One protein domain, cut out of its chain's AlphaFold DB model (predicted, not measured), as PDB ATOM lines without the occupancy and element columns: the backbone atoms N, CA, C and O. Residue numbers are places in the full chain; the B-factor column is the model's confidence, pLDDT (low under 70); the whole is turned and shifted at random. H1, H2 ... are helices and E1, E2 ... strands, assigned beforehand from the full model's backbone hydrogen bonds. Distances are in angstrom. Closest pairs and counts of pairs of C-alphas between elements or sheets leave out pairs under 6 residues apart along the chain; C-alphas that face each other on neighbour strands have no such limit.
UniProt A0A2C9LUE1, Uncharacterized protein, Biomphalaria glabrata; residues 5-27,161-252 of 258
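AT A GLANCE: This is residues 5 to 27 and 161 to 252 of the 258 residues of an uncharacterized protein of Biomphalaria glabrata (UniProt A0A2C9LUE1). A strongly twisted sheet of five strands, curled like part of a barrel, has the helix H1 over one face, and the helix H2 packs on H1 without being on the sheet. At the other end of the longest axis the loop of the hairpin E2 and E3 sticks out with residues 211 to 216. The printed part has 115 residues, with two named helices and then five named strands along the chain, H1 H2 E1 E2 E3 E4 E5; the sheet's order is E3 E2 E1 E4 E5, antiparallel throughout, and the class is mixed, helices and strands. The whole is compact, with a radius of gyration of the C-alphas of 14.5 A and spans of 44 by 36 by 30 A.

HOW THE PARTS SIT: H1, residues 14 to 26, touches H2, residues 161 to 178, at a steep tilt of 38 degrees, opposite ways; their closest C-alphas are those of Leu 19 and Val 170, 5.8 A apart. H1 is on the sheet at a height of 9.4 A, over E1, residues 185 to 190, and along the strands at 25 degrees to E1 on the local plane; the closest C-alphas of H1 and E1 are those of Ala 24 and Val 189, 5.8 A. In both helices every O i to N i+4 pair is within hydrogen-bond range. E1 and E2, residues 198 to 208, form a hairpin, with N 188 and O 200 at 2.9 A. E2 bends by 65 degrees at residue 205, and its pairing is staggered: residues 198 to 203 pair with E1, residues 204 to 208 with E3, residues 220 to 223. E2 and E3 form a hairpin, with N 205 and O 222 at 3.1 A. E1, E2 and E3 are a meander, each strand the antiparallel neighbour of the one before. With E4, residues 235 to 238, they make a Greek key, in which the first strand is the antiparallel neighbour of the fourth: N 237 and O 187 are 2.8 A apart. E4 and the edge strand E5, residues 248 to 250, form a hairpin, with N 236 and O 249 at 3.0 A.

IN THESE COORDINATES: H1 begins at C-alpha 14 (-12.228, 85.768, -56.562) and is 18.3 A long; H2 is 25.6 A, E1 16.8 A and E2 26.8 A. E3, E4 and E5 are shorter, and E5 ends at C-alpha 250 (2.091, 70.096, -42.686).

THE WHOLE: The C-alphas of Gln 162 and Asn 212 are the two farthest apart, 45.7 A. Residues 28 to 160 are not printed, and C-alphas 27 and 161 are 14.2 A apart across this cut. The links E2 to E3 and E3 to E4 are long. The mean pLDDT of the printed part is 81.9; residues 208 to 227 and 243 to 252 are under 70.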
ATOM      1  N   ALA A   5     -12.773  90.480 -48.410       97.25
ATOM      2  CA  ALA A   5     -12.184  91.676 -47.800       97.25
ATOM      3  C   ALA A   5     -11.167  91.382 -46.678       97.25
ATOM      4  O   ALA A   5     -10.410  92.278 -46.313       97.25
ATOM      5  N   HIS A   6     -11.143  90.156 -46.137       94.69
ATOM      6  CA  HIS A   6     -10.129  89.723 -45.170       94.69
ATOM      7  C   HIS A   6      -8.803  89.321 -45.832       94.69
ATOM      8  O   HIS A   6      -7.840  89.047 -45.122       94.69
ATOM      9  N   LEU A   7      -8.748  89.246 -47.167       95.44
ATOM     10  CA  LEU A   7      -7.492  89.078 -47.890       95.44
ATOM     11  C   LEU A   7      -6.758  90.422 -47.998       95.44
ATOM     12  O   LEU A   7      -7.422  91.469 -48.079       95.44
ATOM     13  N   PRO A   8      -5.409  90.401 -48.043       94.69
ATOM     14  CA  PRO A   8      -4.617  91.573 -48.399       94.69
ATOM     15  C   PRO A   8      -5.127  92.193 -49.696       94.69
ATOM     16  O   PRO A   8      -5.603  91.479 -50.574       94.69
ATOM     17  N   GLU A   9      -5.054  93.516 -49.814       95.75
ATOM     18  CA  GLU A   9      -5.703  94.260 -50.899       95.75
ATOM     19  C   GLU A   9      -5.297  93.771 -52.296       95.75
ATOM     20  O   GLU A   9      -6.160  93.512 -53.133       95.75
ATOM     21  N   ASN A  10      -4.006  93.517 -52.502       94.44
ATOM     22  CA  ASN A  10      -3.442  92.959 -53.733       94.44
ATOM     23  C   ASN A  10      -3.782  91.473 -53.983       94.44
ATOM     24  O   ASN A  10      -3.527  90.943 -55.062       94.44
ATOM     25  N   HIS A  11      -4.392  90.807 -53.004       95.62
ATOM     26  CA  HIS A  11      -4.839  89.416 -53.051       95.62
ATOM     27  C   HIS A  11      -6.365  89.284 -52.930       95.62
ATOM     28  O   HIS A  11      -6.868  88.178 -52.732       95.62
ATOM     29  N   ARG A  12      -7.135  90.374 -53.065       96.88
ATOM     30  CA  ARG A  12      -8.613  90.343 -53.102       96.88
ATOM     31  C   ARG A  12      -9.129  89.821 -54.441       96.88
ATOM     32  O   ARG A  12      -9.823  90.508 -55.183       96.88
ATOM     33  N   ASP A  13      -8.775  88.582 -54.732       97.06
ATOM     34  CA  ASP A  13      -9.092  87.874 -55.958       97.06
ATOM     35  C   ASP A  13     -10.178  86.817 -55.730       97.06
ATOM     36  O   ASP A  13     -10.194  86.124 -54.708       97.06
ATOM     37  N   TYR A  14     -11.106  86.696 -56.683       98.12
ATOM     38  CA  TYR A  14     -12.228  85.768 -56.562       98.12
ATOM     39  C   TYR A  14     -11.804  84.304 -56.683       98.12
ATOM     40  O   TYR A  14     -12.338  83.486 -55.933       98.12
ATOM     41  N   ASP A  15     -10.841  83.978 -57.550       98.00
ATOM     42  CA  ASP A  15     -10.343  82.606 -57.686       98.00
ATOM     43  C   ASP A  15      -9.593  82.181 -56.416       98.00
ATOM     44  O   ASP A  15      -9.823  81.092 -55.893       98.00
ATOM     45  N   LEU A  16      -8.767  83.061 -55.840       97.50
ATOM     46  CA  LEU A  16      -8.088  82.801 -54.567       97.50
ATOM     47  C   LEU A  16      -9.073  82.646 -53.401       97.50
ATOM     48  O   LEU A  16      -8.945  81.734 -52.580       97.50
ATOM     49  N   TYR A  17     -10.084  83.513 -53.317       97.94
ATOM     50  CA  TYR A  17     -11.134  83.381 -52.309       97.94
ATOM     51  C   TYR A  17     -11.939  82.085 -52.485       97.94
ATOM     52  O   TYR A  17     -12.312  81.445 -51.498       97.94
ATOM     53  N   GLU A  18     -12.199  81.674 -53.725       97.94
ATOM     54  CA  GLU A  18     -12.824  80.390 -54.023       97.94
ATOM     55  C   GLU A  18     -11.932  79.222 -53.589       97.94
ATOM     56  O   GLU A  18     -12.425  78.312 -52.920       97.94
ATOM     57  N   LEU A  19     -10.625  79.281 -53.863       97.38
ATOM     58  CA  LEU A  19      -9.668  78.254 -53.455       97.38
ATOM     59  C   LEU A  19      -9.697  78.059 -51.940       97.38
ATOM     60  O   LEU A  19      -9.846  76.938 -51.462       97.38
ATOM     61  N   LEU A  20      -9.636  79.155 -51.183       96.81
ATOM     62  CA  LEU A  20      -9.733  79.154 -49.722       96.81
ATOM     63  C   LEU A  20     -10.995  78.452 -49.213       96.81
ATOM     64  O   LEU A  20     -10.936  77.693 -48.246       96.81
ATOM     65  N   LYS A  21     -12.141  78.680 -49.864       97.19
ATOM     66  CA  LYS A  21     -13.400  78.012 -49.507       97.19
ATOM     67  C   LYS A  21     -13.343  76.515 -49.775       97.19
ATOM     68  O   LYS A  21     -13.767  75.742 -48.920       97.19
ATOM     69  N   VAL A  22     -12.817  76.106 -50.928       97.12
ATOM     70  CA  VAL A  22     -12.715  74.684 -51.273       97.12
ATOM     71  C   VAL A  22     -11.718  73.974 -50.359       97.12
ATOM     72  O   VAL A  22     -12.036  72.908 -49.837       97.12
ATOM     73  N   VAL A  23     -10.566  74.589 -50.069       96.69
ATOM     74  CA  VAL A  23      -9.614  74.085 -49.068       96.69
ATOM     75  C   VAL A  23     -10.295  73.930 -47.717       96.69
ATOM     76  O   VAL A  23     -10.175  72.878 -47.096       96.69
ATOM     77  N   ALA A  24     -11.056  74.936 -47.280       96.19
ATOM     78  CA  ALA A  24     -11.775  74.849 -46.021       96.19
ATOM     79  C   ALA A  24     -12.785  73.697 -46.003       96.19
ATOM     80  O   ALA A  24     -12.944  73.047 -44.973       96.19
ATOM     81  N   ASP A  25     -13.456  73.398 -47.112       96.50
ATOM     82  CA  ASP A  25     -14.355  72.246 -47.205       96.50
ATOM     83  C   ASP A  25     -13.609  70.899 -47.236       96.50
ATOM     84  O   ASP A  25     -14.116  69.920 -46.681       96.50
ATOM     85  N   LEU A  26     -12.400  70.853 -47.807       96.56
ATOM     86  CA  LEU A  26     -11.508  69.685 -47.811       96.56
ATOM     87  C   LEU A  26     -10.773  69.466 -46.478       96.56
ATOM     88  O   LEU A  26     -10.282  68.362 -46.226       96.56
ATOM     89  N   THR A  27     -10.706  70.480 -45.610       96.38
ATOM     90  CA  THR A  27     -10.179  70.343 -44.249       96.38
ATOM     91  C   THR A  27     -11.109  69.475 -43.406       96.38
ATOM     92  O   THR A  27     -12.291  69.780 -43.194       96.38
ATOM     93  N   GLU A 161     -16.332  64.175 -54.202       96.75
ATOM     94  CA  GLU A 161     -15.961  64.144 -55.618       96.75
ATOM     95  C   GLU A 161     -16.177  65.503 -56.295       96.75
ATOM     96  O   GLU A 161     -15.299  65.994 -57.003       96.75
ATOM     97  N   GLN A 162     -17.309  66.158 -56.020       97.31
ATOM     98  CA  GLN A 162     -17.580  67.517 -56.500       97.31
ATOM     99  C   GLN A 162     -16.551  68.527 -55.983       97.31
ATOM    100  O   GLN A 162     -16.099  69.386 -56.740       97.31
ATOM    101  N   LEU A 163     -16.167  68.422 -54.706       96.62
ATOM    102  CA  LEU A 163     -15.159  69.299 -54.115       96.62
ATOM    103  C   LEU A 163     -13.780  69.085 -54.727       96.62
ATOM    104  O   LEU A 163     -13.104  70.074 -54.965       96.62
ATOM    105  N   TRP A 164     -13.381  67.847 -55.025       95.56
ATOM    106  CA  TRP A 164     -12.102  67.563 -55.681       95.56
ATOM    107  C   TRP A 164     -12.011  68.140 -57.089       95.56
ATOM    108  O   TRP A 164     -11.008  68.761 -57.418       95.56
ATOM    109  N   ARG A 165     -13.062  67.994 -57.903       95.94
ATOM    110  CA  ARG A 165     -13.088  68.589 -59.250       95.94
ATOM    111  C   ARG A 165     -12.990  70.109 -59.180       95.94
ATOM    112  O   ARG A 165     -12.141  70.713 -59.819       95.94
ATOM    113  N   ARG A 166     -13.803  70.718 -58.312       97.44
ATOM    114  CA  ARG A 166     -13.767  72.165 -58.085       97.44
ATOM    115  C   ARG A 166     -12.410  72.622 -57.557       97.44
ATOM    116  O   ARG A 166     -11.940  73.691 -57.924       97.44
ATOM    117  N   PHE A 167     -11.811  71.838 -56.671       96.06
ATOM    118  CA  PHE A 167     -10.497  72.112 -56.124       96.06
ATOM    119  C   PHE A 167      -9.450  72.176 -57.226       96.06
ATOM    120  O   PHE A 167      -8.748  73.176 -57.317       96.06
ATOM    121  N   ASP A 168      -9.399  71.147 -58.068       94.50
ATOM    122  CA  ASP A 168      -8.477  71.052 -59.194       94.50
ATOM    123  C   ASP A 168      -8.647  72.236 -60.158       94.50
ATOM    124  O   ASP A 168      -7.687  72.953 -60.441       94.50
ATOM    125  N   ASP A 169      -9.887  72.532 -60.558       96.56
ATOM    126  CA  ASP A 169     -10.203  73.640 -61.462       96.56
ATOM    127  C   ASP A 169      -9.739  74.995 -60.909       96.56
ATOM    128  O   ASP A 169      -9.112  75.795 -61.607       96.56
ATOM    129  N   VAL A 170     -10.090  75.295 -59.655       97.19
ATOM    130  CA  VAL A 170      -9.785  76.586 -59.022       97.19
ATOM    131  C   VAL A 170      -8.295  76.692 -58.731       97.19
ATOM    132  O   VAL A 170      -7.696  77.746 -58.950       97.19
ATOM    133  N   TRP A 171      -7.685  75.596 -58.284       95.50
ATOM    134  CA  TRP A 171      -6.257  75.530 -58.046       95.50
ATOM    135  C   TRP A 171      -5.469  75.901 -59.306       95.50
ATOM    136  O   TRP A 171      -4.612  76.779 -59.239       95.50
ATOM    137  N   HIS A 172      -5.781  75.302 -60.457       94.75
ATOM    138  CA  HIS A 172      -5.076  75.589 -61.708       94.75
ATOM    139  C   HIS A 172      -5.172  77.067 -62.113       94.75
ATOM    140  O   HIS A 172      -4.178  77.647 -62.559       94.75
ATOM    141  N   ARG A 173      -6.336  77.707 -61.920       96.69
ATOM    142  CA  ARG A 173      -6.512  79.144 -62.199       96.69
ATOM    143  C   ARG A 173      -5.661  80.012 -61.278       96.69
ATOM    144  O   ARG A 173      -4.923  80.871 -61.761       96.69
ATOM    145  N   VAL A 174      -5.706  79.748 -59.971       96.12
ATOM    146  CA  VAL A 174      -4.896  80.466 -58.975       96.12
ATOM    147  C   VAL A 174      -3.406  80.241 -59.235       96.12
ATOM    148  O   VAL A 174      -2.642  81.198 -59.295       96.12
ATOM    149  N   HIS A 175      -2.977  79.002 -59.465       94.06
ATOM    150  CA  HIS A 175      -1.583  78.690 -59.757       94.06
ATOM    151  C   HIS A 175      -1.087  79.448 -60.985       94.06
ATOM    152  O   HIS A 175      -0.103  80.175 -60.893       94.06
ATOM    153  N   LYS A 176      -1.810  79.370 -62.109       95.44
ATOM    154  CA  LYS A 176      -1.466  80.097 -63.338       95.44
ATOM    155  C   LYS A 176      -1.321  81.603 -63.100       95.44
ATOM    156  O   LYS A 176      -0.447  82.228 -63.690       95.44
ATOM    157  N   LYS A 177      -2.167  82.181 -62.242       96.06
ATOM    158  CA  LYS A 177      -2.154  83.611 -61.924       96.06
ATOM    159  C   LYS A 177      -0.985  84.021 -61.024       96.06
ATOM    160  O   LYS A 177      -0.422  85.092 -61.224       96.06
ATOM    161  N   TYR A 178      -0.624  83.192 -60.045       95.12
ATOM    162  CA  TYR A 178       0.317  83.560 -58.981       95.12
ATOM    163  C   TYR A 178       1.688  82.860 -59.058       95.12
ATOM    164  O   TYR A 178       2.572  83.172 -58.255       95.12
ATOM    165  N   ALA A 179       1.906  81.947 -60.015       93.00
ATOM    166  CA  ALA A 179       3.159  81.195 -60.167       93.00
ATOM    167  C   ALA A 179       4.401  82.104 -60.204       93.00
ATOM    168  O   ALA A 179       5.368  81.859 -59.485       93.00
ATOM    169  N   GLY A 180       4.334  83.215 -60.945       91.88
ATOM    170  CA  GLY A 180       5.419  84.198 -61.060       91.88
ATOM    171  C   GLY A 180       5.372  85.367 -60.067       91.88
ATOM    172  O   GLY A 180       6.152  86.302 -60.215       91.88
ATOM    173  N   SER A 181       4.452  85.370 -59.094       91.06
ATOM    174  CA  SER A 181       4.332  86.485 -58.141       91.06
ATOM    175  C   SER A 181       5.550  86.567 -57.220       91.06
ATOM    176  O   SER A 181       5.934  85.555 -56.634       91.06
ATOM    177  N   ALA A 182       6.118  87.766 -57.054       88.06
ATOM    178  CA  ALA A 182       7.193  88.021 -56.092       88.06
ATOM    179  C   ALA A 182       6.686  87.942 -54.643       88.06
ATOM    180  O   ALA A 182       7.341  87.369 -53.778       88.06
ATOM    181  N   GLU A 183       5.485  88.466 -54.388       87.00
ATOM    182  CA  GLU A 183       4.814  88.310 -53.104       87.00
ATOM    183  C   GLU A 183       4.043  86.995 -53.085       87.00
ATOM    184  O   GLU A 183       3.137  86.769 -53.897       87.00
ATOM    185  N   LYS A 184       4.402  86.114 -52.155       89.75
ATOM    186  CA  LYS A 184       3.734  84.830 -51.971       89.75
ATOM    187  C   LYS A 184       2.869  84.896 -50.723       89.75
ATOM    188  O   LYS A 184       3.357  84.989 -49.596       89.75
ATOM    189  N   LEU A 185       1.560  84.839 -50.931       93.38
ATOM    190  CA  LEU A 185       0.607  84.662 -49.849       93.38
ATOM    191  C   LEU A 185       0.668  83.215 -49.351       93.38
ATOM    192  O   LEU A 185       0.654  82.280 -50.151       93.38
ATOM    193  N   ALA A 186       0.677  83.033 -48.038       93.12
ATOM    194  CA  ALA A 186       0.492  81.741 -47.400       93.12
ATOM    195  C   ALA A 186      -0.816  81.746 -46.609       93.12
ATOM    196  O   ALA A 186      -1.164  82.730 -45.951       93.12
ATOM    197  N   PHE A 187      -1.549  80.642 -46.640       94.12
ATOM    198  CA  PHE A 187      -2.717  80.476 -45.786       94.12
ATOM    199  C   PHE A 187      -2.835  79.050 -45.274       94.12
ATOM    200  O   PHE A 187      -2.286  78.114 -45.845       94.12
ATOM    201  N   LEU A 188      -3.589  78.876 -44.197       93.94
ATOM    202  CA  LEU A 188      -3.956  77.564 -43.686       93.94
ATOM    203  C   LEU A 188      -5.388  77.580 -43.177       93.94
ATOM    204  O   LEU A 188      -5.902  78.614 -42.737       93.94
ATOM    205  N   VAL A 189      -6.014  76.407 -43.208       94.69
ATOM    206  CA  VAL A 189      -7.325  76.189 -42.604       94.69
ATOM    207  C   VAL A 189      -7.204  75.127 -41.525       94.69
ATOM    208  O   VAL A 189      -6.695  74.034 -41.769       94.69
ATOM    209  N   SER A 190      -7.661  75.455 -40.319       94.31
ATOM    210  CA  SER A 190      -7.539  74.585 -39.153       94.31
ATOM    211  C   SER A 190      -8.797  74.583 -38.280       94.31
ATOM    212  O   SER A 190      -9.762  75.315 -38.513       94.31
ATOM    213  N   HIS A 191      -8.779  73.733 -37.256       91.94
ATOM    214  CA  HIS A 191      -9.778  73.591 -36.204       91.94
ATOM    215  C   HIS A 191      -9.137  73.845 -34.831       91.94
ATOM    216  O   HIS A 191      -8.969  72.894 -34.062       91.94
ATOM    217  N   PRO A 192      -8.789  75.100 -34.489       89.31
ATOM    218  CA  PRO A 192      -8.157  75.418 -33.212       89.31
ATOM    219  C   PRO A 192      -9.007  74.907 -32.047       89.31
ATOM    220  O   PRO A 192     -10.204  75.183 -31.997       89.31
ATOM    221  N   LEU A 193      -8.429  74.134 -31.132       84.12
ATOM    222  CA  LEU A 193      -9.092  73.477 -29.998       84.12
ATOM    223  C   LEU A 193     -10.318  72.631 -30.397       84.12
ATOM    224  O   LEU A 193     -11.265  72.467 -29.624       84.12
ATOM    225  N   GLY A 194     -10.365  72.152 -31.643       84.81
ATOM    226  CA  GLY A 194     -11.537  71.478 -32.187       84.81
ATOM    227  C   GLY A 194     -12.753  72.400 -32.315       84.81
ATOM    228  O   GLY A 194     -13.884  71.915 -32.356       84.81
ATOM    229  N   SER A 195     -12.570  73.711 -32.370       89.75
ATOM    230  CA  SER A 195     -13.647  74.672 -32.596       89.75
ATOM    231  C   SER A 195     -14.031  74.750 -34.083       89.75
ATOM    232  O   SER A 195     -13.659  73.894 -34.903       89.75
ATOM    233  N   SER A 196     -14.857  75.742 -34.418       93.12
ATOM    234  CA  SER A 196     -15.201  76.118 -35.792       93.12
ATOM    235  C   SER A 196     -13.953  76.311 -36.661       93.12
ATOM    236  O   SER A 196     -12.870  76.597 -36.151       93.12
ATOM    237  N   LYS A 197     -14.096  76.164 -37.983       93.00
ATOM    238  CA  LYS A 197     -12.956  76.365 -38.891       93.00
ATOM    239  C   LYS A 197     -12.407  77.774 -38.775       93.00
ATOM    240  O   LYS A 197     -13.165  78.746 -38.767       93.00
ATOM    241  N   HIS A 198     -11.089  77.857 -38.774       93.44
ATOM    242  CA  HIS A 198     -10.355  79.103 -38.784       93.44
ATOM    243  C   HIS A 198      -9.449  79.152 -40.004       93.44
ATOM    244  O   HIS A 198      -8.804  78.166 -40.348       93.44
ATOM    245  N   VAL A 199      -9.447  80.305 -40.663       94.00
ATOM    246  CA  VAL A 199      -8.578  80.598 -41.799       94.00
ATOM    247  C   VAL A 199      -7.550  81.591 -41.297       94.00
ATOM    248  O   VAL A 199      -7.928  82.661 -40.822       94.00
ATOM    249  N   SER A 200      -6.276  81.237 -41.409       92.81
ATOM    250  CA  SER A 200      -5.176  82.143 -41.089       92.81
ATOM    251  C   SER A 200      -4.423  82.460 -42.369       92.81
ATOM    252  O   SER A 200      -4.150  81.560 -43.161       92.81
ATOM    253  N   VAL A 201      -4.122  83.737 -42.581       92.38
ATOM    254  CA  VAL A 201      -3.480  84.257 -43.792       92.38
ATOM    255  C   VAL A 201      -2.240  85.033 -43.371       92.38
ATOM    256  O   VAL A 201      -2.276  85.759 -42.381       92.38
ATOM    257  N   GLY A 202      -1.151  84.879 -44.111       90.69
ATOM    258  CA  GLY A 202       0.087  85.616 -43.906       90.69
ATOM    259  C   GLY A 202       0.931  85.654 -45.172       90.69
ATOM    260  O   GLY A 202       0.496  85.243 -46.247       90.69
ATOM    261  N   VAL A 203       2.150  86.162 -45.035       87.94
ATOM    262  CA  VAL A 203       3.131  86.230 -46.123       87.94
ATOM    263  C   VAL A 203       4.153  85.115 -45.929       87.94
ATOM    264  O   VAL A 203       4.542  84.817 -44.797       87.94
ATOM    265  N   TRP A 204       4.560  84.481 -47.024       84.38
ATOM    266  CA  TRP A 204       5.673  83.540 -47.035       84.38
ATOM    267  C   TRP A 204       6.994  84.312 -47.007       84.38
ATOM    268  O   TRP A 204       7.273  85.094 -47.913       84.38
ATOM    269  N   GLY A 205       7.796  84.096 -45.962       79.69
ATOM    270  CA  GLY A 205       9.086  84.770 -45.772       79.69
ATOM    271  C   GLY A 205      10.261  84.146 -46.532       79.69
ATOM    272  O   GLY A 205      11.382  84.617 -46.380       79.69
ATOM    273  N   GLY A 206      10.024  83.100 -47.330       75.31
ATOM    274  CA  GLY A 206      11.068  82.329 -48.003       75.31
ATOM    275  C   GLY A 206      11.453  81.057 -47.247       75.31
ATOM    276  O   GLY A 206      10.770  80.623 -46.315       75.31
ATOM    277  N   THR A 207      12.537  80.433 -47.697       71.12
ATOM    278  CA  THR A 207      13.100  79.212 -47.120       71.12
ATOM    279  C   THR A 207      14.390  79.561 -46.393       71.12
ATOM    280  O   THR A 207      15.231  80.291 -46.915       71.12
ATOM    281  N   TYR A 208      14.549  79.063 -45.168       64.94
ATOM    282  CA  TYR A 208      15.809  79.179 -44.444       64.94
ATOM    283  C   TYR A 208      16.611  77.892 -44.646       64.94
ATOM    284  O   TYR A 208      16.135  76.811 -44.297       64.94
ATOM    285  N   GLN A 209      17.813  77.998 -45.216       58.12
ATOM    286  CA  GLN A 209      18.792  76.913 -45.172       58.12
ATOM    287  C   GLN A 209      19.589  77.050 -43.871       58.12
ATOM    288  O   GLN A 209      20.259  78.054 -43.648       58.12
ATOM    289  N   SER A 210      19.482  76.055 -42.994       56.41
ATOM    290  CA  SER A 210      20.343  75.944 -41.817       56.41
ATOM    291  C   SER A 210      21.766  75.637 -42.285       56.41
ATOM    292  O   SER A 210      21.990  74.609 -42.915       56.41
ATOM    293  N   GLU A 211      22.730  76.516 -41.987       56.06
ATOM    294  CA  GLU A 211      24.145  76.352 -42.379       56.06
ATOM    295  C   GLU A 211      24.805  75.081 -41.806       56.06
ATOM    296  O   GLU A 211      25.884  74.703 -42.255       56.06
ATOM    297  N   ASN A 212      24.168  74.400 -40.843       56.31
ATOM    298  CA  ASN A 212      24.739  73.251 -40.135       56.31
ATOM    299  C   ASN A 212      24.024  71.912 -40.375       56.31
ATOM    300  O   ASN A 212      24.479  70.903 -39.835       56.31
ATOM    301  N   ASP A 213      22.958  71.862 -41.178       46.97
ATOM    302  CA  ASP A 213      22.238  70.609 -41.427       46.97
ATOM    303  C   ASP A 213      22.639  70.009 -42.776       46.97
ATOM    304  O   ASP A 213      22.273  70.478 -43.855       46.97
ATOM    305  N   ILE A 214      23.438  68.944 -42.691       43.81
ATOM    306  CA  ILE A 214      23.782  68.066 -43.807       43.81
ATOM    307  C   ILE A 214      22.480  67.423 -44.291       43.81
ATOM    308  O   ILE A 214      22.058  66.406 -43.756       43.81
ATOM    309  N   ILE A 215      21.865  68.026 -45.310       37.16
ATOM    310  CA  ILE A 215      20.767  67.453 -46.098       37.16
ATOM    311  C   ILE A 215      19.621  66.945 -45.206       37.16
ATOM    312  O   ILE A 215      19.254  65.774 -45.258       37.16
ATOM    313  N   ASP A 216      19.044  67.822 -44.386       42.50
ATOM    314  CA  ASP A 216      17.658  67.621 -43.970       42.50
ATOM    315  C   ASP A 216      16.791  68.510 -44.867       42.50
ATOM    316  O   ASP A 216      16.897  69.738 -44.850       42.50
ATOM    317  N   GLU A 217      15.971  67.894 -45.720       43.22
ATOM    318  CA  GLU A 217      15.045  68.582 -46.636       43.22
ATOM    319  C   GLU A 217      13.944  69.358 -45.886       43.22
ATOM    320  O   GLU A 217      13.058  69.953 -46.506       43.22
ATOM    321  N   SER A 218      13.997  69.410 -44.552       46.91
ATOM    322  CA  SER A 218      13.159  70.265 -43.723       46.91
ATOM    323  C   SER A 218      13.544  71.743 -43.885       46.91
ATOM    324  O   SER A 218      14.136  72.369 -43.004       46.91
ATOM    325  N   GLN A 219      13.192  72.335 -45.025       49.00
ATOM    326  CA  GLN A 219      13.173  73.785 -45.181       49.00
ATOM    327  C   GLN A 219      12.181  74.354 -44.165       49.00
ATOM    328  O   GLN A 219      10.967  74.232 -44.332       49.00
ATOM    329  N   SER A 220      12.689  74.968 -43.095       52.25
ATOM    330  CA  SER A 220      11.827  75.645 -42.132       52.25
ATOM    331  C   SER A 220      11.207  76.859 -42.812       52.25
ATOM    332  O   SER A 220      11.918  77.768 -43.253       52.25
ATOM    333  N   LEU A 221       9.882  76.867 -42.905       58.84
ATOM    334  CA  LEU A 221       9.138  77.987 -43.454       58.84
ATOM    335  C   LEU A 221       8.853  79.007 -42.358       58.84
ATOM    336  O   LEU A 221       8.217  78.692 -41.354       58.84
ATOM    337  N   THR A 222       9.250  80.257 -42.572       56.84
ATOM    338  CA  THR A 222       8.765  81.366 -41.745       56.84
ATOM    339  C   THR A 222       7.463  81.893 -42.330       56.84
ATOM    340  O   THR A 222       7.425  82.391 -43.459       56.84
ATOM    341  N   TYR A 223       6.389  81.792 -41.556       65.12
ATOM    342  CA  TYR A 223       5.079  82.330 -41.895       65.12
ATOM    343  C   TYR A 223       4.471  83.001 -40.658       65.12
ATOM    344  O   TYR A 223       4.640  82.541 -39.534       65.12
ATOM    345  N   SER A 224       3.738  84.096 -40.871       55.12
ATOM    346  CA  SER A 224       3.104  84.870 -39.793       55.12
ATOM    347  C   SER A 224       1.685  84.445 -39.329       55.12
ATOM    348  O   SER A 224       1.181  85.106 -38.415       55.12
ATOM    349  N   PRO A 225       0.956  83.447 -39.886       58.00
ATOM    350  CA  PRO A 225      -0.337  83.087 -39.316       58.00
ATOM    351  C   PRO A 225      -0.185  82.530 -37.897       58.00
ATOM    352  O   PRO A 225       0.651  81.667 -37.647       58.00
ATOM    353  N   CYS A 226      -1.032  83.006 -36.981       61.84
ATOM    354  CA  CYS A 226      -1.076  82.539 -35.600       61.84
ATOM    355  C   CYS A 226      -1.391  81.041 -35.556       61.84
ATOM    356  O   CYS A 226      -2.543  80.618 -35.685       61.84
ATOM    357  N   THR A 227      -0.365  80.229 -35.360       64.38
ATOM    358  CA  THR A 227      -0.497  78.802 -35.123       64.38
ATOM    359  C   THR A 227      -0.595  78.556 -33.623       64.38
ATOM    360  O   THR A 227       0.106  79.143 -32.805       64.38
ATOM    361  N   CYS A 228      -1.527  77.691 -33.241       72.38
ATOM    362  CA  CYS A 228      -1.605  77.136 -31.894       72.38
ATOM    363  C   CYS A 228      -1.339  75.635 -31.978       72.38
ATOM    364  O   CYS A 228      -1.445  75.047 -33.059       72.38
ATOM    365  N   SER A 229      -1.058  74.995 -30.840       71.25
ATOM    366  CA  SER A 229      -0.894  73.537 -30.766       71.25
ATOM    367  C   SER A 229      -2.046  72.777 -31.427       71.25
ATOM    368  O   SER A 229      -1.848  71.716 -31.986       71.25
ATOM    369  N   ASP A 230      -3.259  73.314 -31.458       71.00
ATOM    370  CA  ASP A 230      -4.401  72.602 -32.037       71.00
ATOM    371  C   ASP A 230      -4.540  72.751 -33.560       71.00
ATOM    372  O   ASP A 230      -5.483  72.234 -34.158       71.00
ATOM    373  N   SER A 231      -3.607  73.451 -34.210       82.19
ATOM    374  CA  SER A 231      -3.504  73.483 -35.674       82.19
ATOM    375  C   SER A 231      -2.688  72.312 -36.234       82.19
ATOM    376  O   SER A 231      -2.449  72.275 -37.440       82.19
ATOM    377  N   TYR A 232      -2.284  71.341 -35.402       85.81
ATOM    378  CA  TYR A 232      -1.582  70.146 -35.874       85.81
ATOM    379  C   TYR A 232      -2.356  69.426 -36.972       85.81
ATOM    380  O   TYR A 232      -3.572  69.228 -36.893       85.81
ATOM    381  N   GLY A 233      -1.607  69.033 -37.996       88.56
ATOM    382  CA  GLY A 233      -2.128  68.353 -39.170       88.56
ATOM    383  C   GLY A 233      -2.799  69.274 -40.191       88.56
ATOM    384  O   GLY A 233      -3.177  68.802 -41.262       88.56
ATOM    385  N   ALA A 234      -2.930  70.576 -39.905       91.75
ATOM    386  CA  ALA A 234      -3.360  71.545 -40.903       91.75
ATOM    387  C   ALA A 234      -2.255  71.757 -41.943       91.75
ATOM    388  O   ALA A 234      -1.062  71.668 -41.642       91.75
ATOM    389  N   TYR A 235      -2.686  72.044 -43.165       90.88
ATOM    390  CA  TYR A 235      -1.807  72.240 -44.308       90.88
ATOM    391  C   TYR A 235      -1.638  73.723 -44.576       90.88
ATOM    392  O   TYR A 235      -2.622  74.470 -44.588       90.88
ATOM    393  N   ILE A 236      -0.394  74.122 -44.815       90.50
ATOM    394  CA  ILE A 236      -0.061  75.438 -45.338       90.50
ATOM    395  C   ILE A 236      -0.136  75.376 -46.860       90.50
ATOM    396  O   ILE A 236       0.437  74.488 -47.489       90.50
ATOM    397  N   TYR A 237      -0.849  76.338 -47.430       92.25
ATOM    398  CA  TYR A 237      -1.006  76.564 -48.856       92.25
ATOM    399  C   TYR A 237      -0.210  77.813 -49.221       92.25
ATOM    400  O   TYR A 237      -0.560  78.911 -48.782       92.25
ATOM    401  N   ILE A 238       0.841  77.653 -50.025       92.88
ATOM    402  CA  ILE A 238       1.586  78.775 -50.606       92.88
ATOM    403  C   ILE A 238       0.999  79.063 -51.989       92.88
ATOM    404  O   ILE A 238       1.007  78.219 -52.889       92.88
ATOM    405  N   VAL A 239       0.440  80.257 -52.154       92.94
ATOM    406  CA  VAL A 239      -0.259  80.660 -53.375       92.94
ATOM    407  C   VAL A 239       0.737  80.771 -54.532       92.94
ATOM    408  O   VAL A 239       1.729  81.494 -54.451       92.94
ATOM    409  N   GLY A 240       0.461  80.057 -55.628       89.56
ATOM    410  CA  GLY A 240       1.333  80.041 -56.804       89.56
ATOM    411  C   GLY A 240       2.596  79.192 -56.642       89.56
ATOM    412  O   GLY A 240       3.605  79.519 -57.259       89.56
ATOM    413  N   TYR A 241       2.576  78.162 -55.794       86.31
ATOM    414  CA  TYR A 241       3.642  77.159 -55.696       86.31
ATOM    415  C   TYR A 241       3.199  75.832 -56.331       86.31
ATOM    416  O   TYR A 241       2.030  75.460 -56.219       86.31
ATOM    417  N   GLU A 242       4.103  75.116 -57.003       78.56
ATOM    418  CA  GLU A 242       3.765  73.883 -57.723       78.56
ATOM    419  C   GLU A 242       3.586  72.684 -56.769       78.56
ATOM    420  O   GLU A 242       4.316  72.509 -55.793       78.56
ATOM    421  N   TRP A 243       2.588  71.838 -57.043       66.88
ATOM    422  CA  TRP A 243       2.127  70.790 -56.118       66.88
ATOM    423  C   TRP A 243       3.074  69.599 -55.995       66.88
ATOM    424  O   TRP A 243       3.016  68.894 -54.989       66.88
ATOM    425  N   GLY A 244       3.909  69.363 -57.009       51.09
ATOM    426  CA  GLY A 244       4.698  68.137 -57.149       51.09
ATOM    427  C   GLY A 244       6.050  68.127 -56.433       51.09
ATOM    428  O   GLY A 244       6.635  67.057 -56.316       51.09
ATOM    429  N   LEU A 245       6.547  69.278 -55.958       35.34
ATOM    430  CA  LEU A 245       7.930  69.437 -55.467       35.34
ATOM    431  C   LEU A 245       8.042  70.122 -54.086       35.34
ATOM    432  O   LEU A 245       9.076  70.704 -53.782       35.34
ATOM    433  N   GLY A 246       6.999  70.078 -53.246       43.16
ATOM    434  CA  GLY A 246       7.058  70.642 -51.881       43.16
ATOM    435  C   GLY A 246       6.094  71.797 -51.581       43.16
ATOM    436  O   GLY A 246       6.234  72.464 -50.565       43.16
ATOM    437  N   GLY A 247       5.067  72.030 -52.405       46.50
ATOM    438  CA  GLY A 247       4.068  73.091 -52.171       46.50
ATOM    439  C   GLY A 247       3.159  72.921 -50.942       46.50
ATOM    440  O   GLY A 247       2.260  73.738 -50.739       46.50
ATOM    441  N   TRP A 248       3.380  71.880 -50.133       54.03
ATOM    442  CA  TRP A 248       2.644  71.585 -48.906       54.03
ATOM    443  C   TRP A 248       3.622  71.424 -47.764       54.03
ATOM    444  O   TRP A 248       4.466  70.534 -47.802       54.03
ATOM    445  N   HIS A 249       3.415  72.193 -46.706       54.72
ATOM    446  CA  HIS A 249       4.004  71.883 -45.414       54.72
ATOM    447  C   HIS A 249       2.878  71.596 -44.433       54.72
ATOM    448  O   HIS A 249       1.922  72.369 -44.295       54.72
ATOM    449  N   GLN A 250       2.958  70.430 -43.798       59.84
ATOM    450  CA  GLN A 250       2.091  70.096 -42.686       59.84
ATOM    451  C   GLN A 250       2.667  70.728 -41.424       59.84
ATOM    452  O   GLN A 250       3.843  70.546 -41.118       59.84
ATOM    453  N   LEU A 251       1.827  71.445 -40.675       57.41
ATOM    454  CA  LEU A 251       2.243  72.032 -39.406       57.41
ATOM    455  C   LEU A 251       2.675  70.949 -38.416       57.41
ATOM    456  O   LEU A 251       1.839  70.218 -37.867       57.41
ATOM    457  N   ASN A 252       3.979  70.913 -38.150       54.75
ATOM    458  CA  ASN A 252       4.625  69.982 -37.239       54.75
ATOM    459  C   ASN A 252       5.060  70.685 -35.947       54.75
ATOM    460  O   ASN A 252       5.364  71.875 -35.920       54.75
TER     461      ASN A 252